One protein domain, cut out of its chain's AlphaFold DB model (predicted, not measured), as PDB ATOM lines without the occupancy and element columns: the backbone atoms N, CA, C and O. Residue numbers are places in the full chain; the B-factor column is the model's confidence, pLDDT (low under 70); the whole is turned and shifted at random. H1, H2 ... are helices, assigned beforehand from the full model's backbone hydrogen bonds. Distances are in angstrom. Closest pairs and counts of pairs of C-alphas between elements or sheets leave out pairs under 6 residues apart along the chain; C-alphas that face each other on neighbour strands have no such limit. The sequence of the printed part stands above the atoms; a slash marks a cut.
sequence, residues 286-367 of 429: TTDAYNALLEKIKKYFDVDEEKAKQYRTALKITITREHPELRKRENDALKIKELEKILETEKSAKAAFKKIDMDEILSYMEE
ATOM      1  N   THR A 286     106.630 131.111 145.324       81.81
ATOM      2  CA  THR A 286     106.534 131.446 143.893       81.81
ATOM      3  C   THR A 286     105.570 130.516 143.167       81.81
ATOM      4  O   THR A 286     104.812 130.961 142.308       81.81
ATOM      5  N   THR A 287     105.560 129.234 143.537       84.19
ATOM      6  CA  THR A 287     104.684 128.229 142.925       84.19
ATOM      7  C   THR A 287     103.224 128.505 143.270       84.19
ATOM      8  O   THR A 287     102.376 128.506 142.376       84.19
ATOM      9  N   ASP A 288     102.945 128.835 144.532       89.06
ATOM     10  CA  ASP A 288     101.601 129.168 145.004       89.06
ATOM     11  C   ASP A 288     101.066 130.444 144.336       89.06
ATOM     12  O   ASP A 288      99.935 130.459 143.842       89.06
ATOM     13  N   ALA A 289     101.904 131.477 144.196       91.56
ATOM     14  CA  ALA A 289     101.537 132.702 143.485       91.56
ATOM     15  C   ALA A 289     101.242 132.450 141.992       91.56
ATOM     16  O   ALA A 289     100.261 132.959 141.447       91.56
ATOM     17  N   TYR A 290     102.030 131.602 141.320       90.50
ATOM     18  CA  TYR A 290     101.755 131.223 139.929       90.50
ATOM     19  C   TYR A 290     100.463 130.416 139.767       90.50
ATOM     20  O   TYR A 290      99.807 130.543 138.729       90.50
ATOM     21  N   ASN A 291     100.102 129.590 140.749       92.12
ATOM     22  CA  ASN A 291      98.839 128.853 140.742       92.12
ATOM     23  C   ASN A 291      97.652 129.799 140.966       92.12
ATOM     24  O   ASN A 291      96.665 129.717 140.238       92.12
ATOM     25  N   ALA A 292      97.780 130.774 141.872       94.62
ATOM     26  CA  ALA A 292      96.766 131.809 142.067       94.62
ATOM     27  C   ALA A 292      96.528 132.643 140.791       94.62
ATOM     28  O   ALA A 292      95.383 132.924 140.431       94.62
ATOM     29  N   LEU A 293      97.595 132.995 140.060       95.06
ATOM     30  CA  LEU A 293      97.483 133.674 138.761       95.06
ATOM     31  C   LEU A 293      96.769 132.811 137.718       95.06
ATOM     32  O   LEU A 293      95.984 133.320 136.919       95.06
ATOM     33  N   LEU A 294      97.024 131.504 137.728       95.62
ATOM     34  CA  LEU A 294      96.406 130.571 136.799       95.62
ATOM     35  C   LEU A 294      94.888 130.480 137.006       95.62
ATOM     36  O   LEU A 294      94.138 130.529 136.033       95.62
ATOM     37  N   GLU A 295      94.436 130.426 138.258       96.25
ATOM     38  CA  GLU A 295      93.007 130.437 138.597       96.25
ATOM     39  C   GLU A 295      92.323 131.752 138.189       96.25
ATOM     40  O   GLU A 295      91.201 131.738 137.678       96.25
ATOM     41  N   LYS A 296      93.013 132.900 138.301       96.56
ATOM     42  CA  LYS A 296      92.504 134.180 137.772       96.56
ATOM     43  C   LYS A 296      92.321 134.142 136.251       96.56
ATOM     44  O   LYS A 296      91.293 134.595 135.755       96.56
ATOM     45  N   ILE A 297      93.286 133.582 135.514       95.25
ATOM     46  CA  ILE A 297      93.199 133.449 134.049       95.25
ATOM     47  C   ILE A 297      92.027 132.541 133.661       95.25
ATOM     48  O   ILE A 297      91.231 132.930 132.807       95.25
ATOM     49  N   LYS A 298      91.879 131.375 134.310       96.69
ATOM     50  CA  LYS A 298      90.733 130.474 134.092       96.69
ATOM     51  C   LYS A 298      89.412 131.229 134.262       96.69
ATOM     52  O   LYS A 298      88.568 131.189 133.376       96.69
ATOM     53  N   LYS A 299      89.280 131.992 135.353       96.19
ATOM     54  CA  LYS A 299      88.066 132.757 135.669       96.19
ATOM     55  C   LYS A 299      87.764 133.883 134.673       96.19
ATOM     56  O   LYS A 299      86.605 134.095 134.348       96.19
ATOM     57  N   TYR A 300      88.768 134.634 134.216       95.62
ATOM     58  CA  TYR A 300      88.550 135.787 133.328       95.62
ATOM     59  C   TYR A 300      88.281 135.419 131.868       95.62
ATOM     60  O   TYR A 300      87.638 136.192 131.154       95.62
ATOM     61  N   PHE A 301      88.802 134.278 131.418       94.12
ATOM     62  CA  PHE A 301      88.719 133.858 130.019       94.12
ATOM     63  C   PHE A 301      87.802 132.661 129.789       94.12
ATOM     64  O   PHE A 301      87.536 132.363 128.630       94.12
ATOM     65  N   ASP A 302      87.318 132.020 130.857       95.94
ATOM     66  CA  ASP A 302      86.492 130.811 130.798       95.94
ATOM     67  C   ASP A 302      87.153 129.722 129.936       95.94
ATOM     68  O   ASP A 302      86.630 129.256 128.926       95.94
ATOM     69  N   VAL A 303      88.400 129.392 130.289       95.50
ATOM     70  CA  VAL A 303      89.232 128.435 129.550       95.50
ATOM     71  C   VAL A 303      89.739 127.309 130.434       95.50
ATOM     72  O   VAL A 303      89.987 127.490 131.628       95.50
ATOM     73  N   ASP A 304      89.987 126.166 129.798       96.44
ATOM     74  CA  ASP A 304      90.587 125.000 130.434       96.44
ATOM     75  C   ASP A 304      91.979 125.296 131.006       96.44
ATOM     76  O   ASP A 304      92.701 126.205 130.579       96.44
ATOM     77  N   GLU A 305      92.405 124.452 131.944       94.12
ATOM     78  CA  GLU A 305      93.697 124.576 132.611       94.12
ATOM     79  C   GLU A 305      94.887 124.612 131.644       94.12
ATOM     80  O   GLU A 305      95.841 125.363 131.859       94.12
ATOM     81  N   GLU A 306      94.842 123.834 130.566       92.69
ATOM     82  CA  GLU A 306      95.923 123.788 129.581       92.69
ATOM     83  C   GLU A 306      96.058 125.109 128.819       92.69
ATOM     84  O   GLU A 306      97.162 125.649 128.698       92.69
ATOM     85  N   LYS A 307      94.932 125.687 128.386       93.06
ATOM     86  CA  LYS A 307      94.900 127.004 127.736       93.06
ATOM     87  C   LYS A 307      95.312 128.109 128.708       93.06
ATOM     88  O   LYS A 307      96.091 128.986 128.341       93.06
ATOM     89  N   ALA A 308      94.904 128.029 129.975       93.81
ATOM     90  CA  ALA A 308      95.361 128.961 131.006       93.81
ATOM     91  C   ALA A 308      96.889 128.891 131.221       93.81
ATOM     92  O   ALA A 308      97.547 129.926 131.369       93.81
ATOM     93  N   LYS A 309      97.489 127.690 131.173       93.31
ATOM     94  CA  LYS A 309      98.956 127.510 131.225       93.31
ATOM     95  C   LYS A 309      99.652 128.138 130.015       93.31
ATOM     96  O   LYS A 309     100.713 128.748 130.187       93.31
ATOM     97  N   GLN A 310      99.074 128.019 128.819       91.69
ATOM     98  CA  GLN A 310      99.587 128.669 127.608       91.69
ATOM     99  C   GLN A 310      99.541 130.193 127.744       91.69
ATOM    100  O   GLN A 310     100.570 130.845 127.594       91.69
ATOM    101  N   TYR A 311      98.401 130.750 128.152       93.44
ATOM    102  CA  TYR A 311      98.234 132.187 128.378       93.44
ATOM    103  C   TYR A 311      99.191 132.755 129.426       93.44
ATOM    104  O   TYR A 311      99.816 133.792 129.206       93.44
ATOM    105  N   ARG A 312      99.390 132.043 130.538       94.00
ATOM    106  CA  ARG A 312     100.400 132.409 131.539       94.00
ATOM    107  C   ARG A 312     101.806 132.444 130.935       94.00
ATOM    108  O   ARG A 312     102.599 133.329 131.249       94.00
ATOM    109  N   THR A 313     102.131 131.461 130.100       92.31
ATOM    110  CA  THR A 313     103.448 131.364 129.459       92.31
ATOM    111  C   THR A 313     103.651 132.493 128.454       92.31
ATOM    112  O   THR A 313     104.717 133.105 128.454       92.31
ATOM    113  N   ALA A 314     102.616 132.828 127.682       93.06
ATOM    114  CA  ALA A 314     102.614 133.954 126.758       93.06
ATOM    115  C   ALA A 314     102.872 135.278 127.486       93.06
ATOM    116  O   ALA A 314     103.842 135.958 127.169       93.06
ATOM    117  N   LEU A 315     102.113 135.573 128.548       93.25
ATOM    118  CA  LEU A 315     102.336 136.765 129.374       93.25
ATOM    119  C   LEU A 315     103.758 136.819 129.947       93.25
ATOM    120  O   LEU A 315     104.404 137.863 129.918       93.25
ATOM    121  N   LYS A 316     104.277 135.686 130.437       93.88
ATOM    122  CA  LYS A 316     105.645 135.609 130.965       93.88
ATOM    123  C   LYS A 316     106.688 135.942 129.895       93.88
ATOM    124  O   LYS A 316     107.673 136.617 130.201       93.88
ATOM    125  N   ILE A 317     106.501 135.462 128.665       92.06
ATOM    126  CA  ILE A 317     107.393 135.761 127.539       92.06
ATOM    127  C   ILE A 317     107.301 137.244 127.181       92.06
ATOM    128  O   ILE A 317     108.346 137.880 127.077       92.06
ATOM    129  N   THR A 318     106.093 137.804 127.070       93.25
ATOM    130  CA  THR A 318     105.874 139.222 126.748       93.25
ATOM    131  C   THR A 318     106.539 140.140 127.767       93.25
ATOM    132  O   THR A 318     107.362 140.964 127.382       93.25
ATOM    133  N   ILE A 319     106.317 139.915 129.068       94.00
ATOM    134  CA  ILE A 319     106.975 140.691 130.134       94.00
ATOM    135  C   ILE A 319     108.496 140.584 130.027       94.00
ATOM    136  O   ILE A 319     109.201 141.569 130.177       94.00
ATOM    137  N   THR A 320     109.029 139.393 129.741       92.50
ATOM    138  CA  THR A 320     110.486 139.209 129.622       92.50
ATOM    139  C   THR A 320     111.062 139.887 128.369       92.50
ATOM    140  O   THR A 320     112.246 140.214 128.350       92.50
ATOM    141  N   ARG A 321     110.255 140.078 127.315       91.12
ATOM    142  CA  ARG A 321     110.644 140.820 126.105       91.12
ATOM    143  C   ARG A 321     110.617 142.331 126.343       91.12
ATOM    144  O   ARG A 321     111.541 143.007 125.907       91.12
ATOM    145  N   GLU A 322     109.600 142.830 127.043       93.81
ATOM    146  CA  GLU A 322     109.475 144.247 127.414       93.81
ATOM    147  C   GLU A 322     110.515 144.657 128.472       93.81
ATOM    148  O   GLU A 322     111.060 145.755 128.410       93.81
ATOM    149  N   HIS A 323     110.842 143.738 129.388       93.94
ATOM    150  CA  HIS A 323     111.755 143.932 130.516       93.94
ATOM    151  C   HIS A 323     112.875 142.873 130.520       93.94
ATOM    152  O   HIS A 323     112.824 141.898 131.290       93.94
ATOM    153  N   PRO A 324     113.906 143.005 129.661       93.75
ATOM    154  CA  PRO A 324     114.985 142.019 129.536       93.75
ATOM    155  C   PRO A 324     115.785 141.808 130.833       93.75
ATOM    156  O   PRO A 324     116.332 140.722 131.052       93.75
ATOM    157  N   GLU A 325     115.814 142.792 131.729       92.62
ATOM    158  CA  GLU A 325     116.385 142.714 133.076       92.62
ATOM    159  C   GLU A 325     115.729 141.623 133.934       92.62
ATOM    160  O   GLU A 325     116.391 140.984 134.758       92.62
ATOM    161  N   LEU A 326     114.450 141.320 133.696       92.62
ATOM    162  CA  LEU A 326     113.730 140.287 134.429       92.62
ATOM    163  C   LEU A 326     114.095 138.878 133.961       92.62
ATOM    164  O   LEU A 326     113.764 137.916 134.643       92.62
ATOM    165  N   ARG A 327     114.820 138.694 132.852       90.56
ATOM    166  CA  ARG A 327     115.069 137.366 132.255       90.56
ATOM    167  C   ARG A 327     115.718 136.349 133.205       90.56
ATOM    168  O   ARG A 327     115.477 135.149 133.060       90.56
ATOM    169  N   LYS A 328     116.508 136.801 134.182       89.69
ATOM    170  CA  LYS A 328     117.170 135.939 135.177       89.69
ATOM    171  C   LYS A 328     116.162 135.264 136.124       89.69
ATOM    172  O   LYS A 328     115.056 135.758 136.332       89.69
ATOM    173  N   ARG A 329     116.549 134.116 136.694       85.50
ATOM    174  CA  ARG A 329     115.712 133.328 137.626       85.50
ATOM    175  C   ARG A 329     115.499 134.036 138.966       85.50
ATOM    176  O   ARG A 329     114.415 133.967 139.523       85.50
ATOM    177  N   GLU A 330     116.507 134.761 139.440       88.69
ATOM    178  CA  GLU A 330     116.460 135.550 140.684       88.69
ATOM    179  C   GLU A 330     115.331 136.597 140.676       88.69
ATOM    180  O   GLU A 330     114.784 136.939 141.718       88.69
ATOM    181  N   ASN A 331     114.916 137.039 139.484       91.94
ATOM    182  CA  ASN A 331     113.886 138.059 139.299       91.94
ATOM    183  C   ASN A 331     112.472 137.473 139.142       91.94
ATOM    184  O   ASN A 331     111.551 138.183 138.739       91.94
ATOM    185  N   ASP A 332     112.260 136.188 139.448       88.62
ATOM    186  CA  ASP A 332     110.944 135.555 139.300       88.62
ATOM    187  C   ASP A 332     109.876 136.183 140.211       88.62
ATOM    188  O   ASP A 332     108.728 136.309 139.789       88.62
ATOM    189  N   ALA A 333     110.246 136.671 141.399       90.88
ATOM    190  CA  ALA A 333     109.329 137.415 142.267       90.88
ATOM    191  C   ALA A 333     108.857 138.738 141.630       90.88
ATOM    192  O   ALA A 333     107.696 139.115 141.770       90.88
ATOM    193  N   LEU A 334     109.733 139.428 140.892       94.25
ATOM    194  CA  LEU A 334     109.386 140.661 140.179       94.25
ATOM    195  C   LEU A 334     108.487 140.375 138.969       94.25
ATOM    196  O   LEU A 334     107.523 141.101 138.746       94.25
ATOM    197  N   LYS A 335     108.723 139.267 138.250       94.25
ATOM    198  CA  LYS A 335     107.819 138.819 137.172       94.25
ATOM    199  C   LYS A 335     106.407 138.564 137.679       94.25
ATOM    200  O   LYS A 335     105.449 138.913 137.002       94.25
ATOM    201  N   ILE A 336     106.280 137.933 138.848       93.94
ATOM    202  CA  ILE A 336     104.977 137.650 139.458       93.94
ATOM    203  C   ILE A 336     104.248 138.960 139.775       93.94
ATOM    204  O   ILE A 336     103.077 139.076 139.431       93.94
ATOM    205  N   LYS A 337     104.938 139.964 140.331       95.38
ATOM    206  CA  LYS A 337     104.338 141.281 140.613       95.38
ATOM    207  C   LYS A 337     103.838 141.990 139.349       95.38
ATOM    208  O   LYS A 337     102.737 142.531 139.353       95.38
ATOM    209  N   GLU A 338     104.604 141.955 138.259       95.56
ATOM    210  CA  GLU A 338     104.155 142.525 136.977       95.56
ATOM    211  C   GLU A 338     102.973 141.741 136.382       95.56
ATOM    212  O   GLU A 338     102.006 142.331 135.900       95.56
ATOM    213  N   LEU A 339     102.982 140.406 136.486       94.44
ATOM    214  CA  LEU A 339     101.842 139.573 136.086       94.44
ATOM    215  C   LEU A 339     100.582 139.896 136.897       94.44
ATOM    216  O   LEU A 339      99.492 139.970 136.330       94.44
ATOM    217  N   GLU A 340     100.719 140.094 138.208       94.75
ATOM    218  CA  GLU A 340      99.618 140.479 139.092       94.75
ATOM    219  C   GLU A 340      99.023 141.829 138.702       94.75
ATOM    220  O   GLU A 340      97.800 141.949 138.658       94.75
ATOM    221  N   LYS A 341      99.866 142.805 138.353       95.44
ATOM    222  CA  LYS A 341      99.442 144.131 137.888       95.44
ATOM    223  C   LYS A 341      98.657 144.056 136.577       95.44
ATOM    224  O   LYS A 341      97.618 144.694 136.435       95.44
ATOM    225  N   ILE A 342      99.101 143.233 135.623       94.00
ATOM    226  CA  ILE A 342      98.371 143.025 134.361       94.00
ATOM    227  C   ILE A 342      97.015 142.347 134.616       94.00
ATOM    228  O   ILE A 342      96.013 142.716 133.997       94.00
ATOM    229  N   LEU A 343      96.980 141.384 135.543       94.12
ATOM    230  CA  LEU A 343      95.807 140.582 135.900       94.12
ATOM    231  C   LEU A 343      94.973 141.173 137.052       94.12
ATOM    232  O   LEU A 343      94.158 140.460 137.638       94.12
ATOM    233  N   GLU A 344      95.146 142.453 137.384       94.31
ATOM    234  CA  GLU A 344      94.398 143.107 138.465       94.31
ATOM    235  C   GLU A 344      92.908 143.251 138.121       94.31
ATOM    236  O   GLU A 344      92.035 143.038 138.961       94.31
ATOM    237  N   THR A 345      92.605 143.565 136.857       95.31
ATOM    238  CA  THR A 345      91.232 143.700 136.359       95.31
ATOM    239  C   THR A 345      91.022 142.898 135.082       95.31
ATOM    240  O   THR A 345      91.901 142.812 134.222       95.31
ATOM    241  N   GLU A 346      89.813 142.362 134.904       94.19
ATOM    242  CA  GLU A 346      89.442 141.585 133.715       94.19
ATOM    243  C   GLU A 346      89.626 142.390 132.414       94.19
ATOM    244  O   GLU A 346      90.084 141.863 131.400       94.19
ATOM    245  N   LYS A 347      89.321 143.696 132.447       95.62
ATOM    246  CA  LYS A 347      89.499 144.598 131.300       95.62
ATOM    247  C   LYS A 347      90.975 144.773 130.931       95.62
ATOM    248  O   LYS A 347      91.299 144.694 129.748       95.62
ATOM    249  N   SER A 348      91.850 144.978 131.922       94.62
ATOM    250  CA  SER A 348      93.303 145.075 131.714       94.62
ATOM    251  C   SER A 348      93.862 143.774 131.145       94.62
ATOM    252  O   SER A 348      94.549 143.793 130.124       94.62
ATOM    253  N   ALA A 349      93.468 142.637 131.726       92.06
ATOM    254  CA  ALA A 349      93.868 141.321 131.248       92.06
ATOM    255  C   ALA A 349      93.469 141.125 129.777       92.06
ATOM    256  O   ALA A 349      94.318 140.847 128.933       92.06
ATOM    257  N   LYS A 350      92.194 141.348 129.432       93.62
ATOM    258  CA  LYS A 350      91.702 141.226 128.047       93.62
ATOM    259  C   LYS A 350      92.421 142.174 127.083       93.62
ATOM    260  O   LYS A 350      92.693 141.785 125.952       93.62
ATOM    261  N   ALA A 351      92.748 143.396 127.508       94.88
ATOM    262  CA  ALA A 351      93.510 144.340 126.692       94.88
ATOM    263  C   ALA A 351      94.961 143.884 126.470       94.88
ATOM    264  O   ALA A 351      95.466 144.019 125.357       94.88
ATOM    265  N   ALA A 352      95.611 143.319 127.490       92.75
ATOM    266  CA  ALA A 352      96.956 142.764 127.374       92.75
ATOM    267  C   ALA A 352      96.985 141.561 126.421       92.75
ATOM    268  O   ALA A 352      97.800 141.535 125.507       92.75
ATOM    269  N   PHE A 353      96.043 140.621 126.550       91.62
ATOM    270  CA  PHE A 353      95.973 139.462 125.653       91.62
ATOM    271  C   PHE A 353      95.667 139.832 124.203       91.62
ATOM    272  O   PHE A 353      96.208 139.205 123.304       91.62
ATOM    273  N   LYS A 354      94.878 140.883 123.951       93.38
ATOM    274  CA  LYS A 354      94.659 141.383 122.582       93.38
ATOM    275  C   LYS A 354      95.930 141.902 121.904       93.38
ATOM    276  O   LYS A 354      95.962 141.956 120.682       93.38
ATOM    277  N   LYS A 355      96.939 142.320 122.673       93.50
ATOM    278  CA  LYS A 355      98.238 142.762 122.139       93.50
ATOM    279  C   LYS A 355      99.199 141.602 121.886       93.50
ATOM    280  O   LYS A 355     100.221 141.809 121.244       93.50
ATOM    281  N   ILE A 356      98.910 140.421 122.428       91.94
ATOM    282  CA  ILE A 356      99.779 139.254 122.319       91.94
ATOM    283  C   ILE A 356      99.354 138.458 121.093       91.94
ATOM    284  O   ILE A 356      98.245 137.929 121.043       91.94
ATOM    285  N   ASP A 357     100.260 138.340 120.130       91.50
ATOM    286  CA  ASP A 357     100.114 137.392 119.036       91.50
ATOM    287  C   ASP A 357     100.405 135.975 119.560       91.50
ATOM    288  O   ASP A 357     101.547 135.605 119.847       91.50
ATOM    289  N   MET A 358      99.344 135.192 119.765       87.56
ATOM    290  CA  MET A 358      99.462 133.836 120.303       87.56
ATOM    291  C   MET A 358     100.205 132.898 119.348       87.56
ATOM    292  O   MET A 358     100.911 132.010 119.830       87.56
ATOM    293  N   ASP A 359     100.101 133.107 118.036       91.12
ATOM    294  CA  ASP A 359     100.768 132.266 117.043       91.12
ATOM    295  C   ASP A 359     102.280 132.524 117.059       91.12
ATOM    296  O   ASP A 359     103.079 131.582 117.062       91.12
ATOM    297  N   GLU A 360     102.684 133.790 117.206       92.44
ATOM    298  CA  GLU A 360     104.092 134.164 117.374       92.44
ATOM    299  C   GLU A 360     104.699 133.543 118.646       92.44
ATOM    300  O   GLU A 360     105.823 133.029 118.641       92.44
ATOM    301  N   ILE A 361     103.948 133.540 119.752       88.88
ATOM    302  CA  ILE A 361     104.392 132.931 121.012       88.88
ATOM    303  C   ILE A 361     104.519 131.411 120.888       88.88
ATOM    304  O   ILE A 361     105.502 130.844 121.376       88.88
ATOM    305  N   LEU A 362     103.550 130.743 120.258       86.94
ATOM    306  CA  LEU A 362     103.600 129.296 120.043       86.94
ATOM    307  C   LEU A 362     104.795 128.913 119.163       86.94
ATOM    308  O   LEU A 362     105.544 128.005 119.534       86.94
ATOM    309  N   SER A 363     105.036 129.664 118.084       92.06
ATOM    310  CA  SER A 363     106.210 129.495 117.222       92.06
ATOM    311  C   SER A 363     107.517 129.666 118.006       92.06
ATOM    312  O   SER A 363     108.399 128.808 117.955       92.06
ATOM    313  N   TYR A 364     107.612 130.706 118.840       89.75
ATOM    314  CA  TYR A 364     108.768 130.914 119.711       89.75
ATOM    315  C   TYR A 364     108.971 129.757 120.706       89.75
ATOM    316  O   TYR A 364     110.101 129.328 120.947       89.75
ATOM    317  N   MET A 365     107.899 129.216 121.296       84.25
ATOM    318  CA  MET A 365     107.990 128.071 122.209       84.25
ATOM    319  C   MET A 365     108.489 126.804 121.505       84.25
ATOM    320  O   MET A 365     109.278 126.053 122.088       84.25
ATOM    321  N   GLU A 366     108.046 126.562 120.275       89.94
ATOM    322  CA  GLU A 366     108.496 125.439 119.455       89.94
ATOM    323  C   GLU A 366     109.967 125.585 119.050       89.94
ATOM    324  O   GLU A 366     110.752 124.655 119.239       89.94
ATOM    325  N   GLU A 367     110.388 126.782 118.638       92.50
ATOM    326  CA  GLU A 367     111.787 127.084 118.328       92.50
ATOM    327  C   GLU A 367     112.705 126.832 119.542       92.50
ATOM    328  O   GLU A 367     113.779 126.238 119.417       92.50
TER     329      GLU A 367
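AT A GLANCE: This is residues 286 to 367 of the 429 residues of an uncharacterized protein of viral metagenome (UniProt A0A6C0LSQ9). H2 runs through the middle; H1 and H4, roughly side by side, cross it on one side and H6 crosses it on the other. H5 stands at one edge. The printed part has 82 residues with six named helices, H1 to H6, and no named strand: all helix, compact, radius of gyration of the C-alphas 12.1 A, spans 31 by 27 by 21 A.

HOW THE PARTS SIT: Start at H2, residues 305 to 322. Its residues 315 to 319 touch residues 335 to 339 of H4, residues 329 to 342, about perpendicular at 74 degrees; the closest C-alphas, Leu 315 and Leu 339, are 7.3 A apart. Every O i to N i+4 pair is within hydrogen-bond range in H2; in H4 8 of 10 are.

IN THESE COORDINATES: Find C-alpha 305 at (93.697, 124.576, 132.611); H2 runs 25.7 A from there. H1, residues 286 to 301, spans 22.7 A, H3 is 324 to 327, H5 346 to 355, and H6, 358 to 367, ends at (111.787, 127.084, 118.328).

THE WHOLE: The printed part has no cut, the five links are tight, and no printed residue is under 70 in pLDDT.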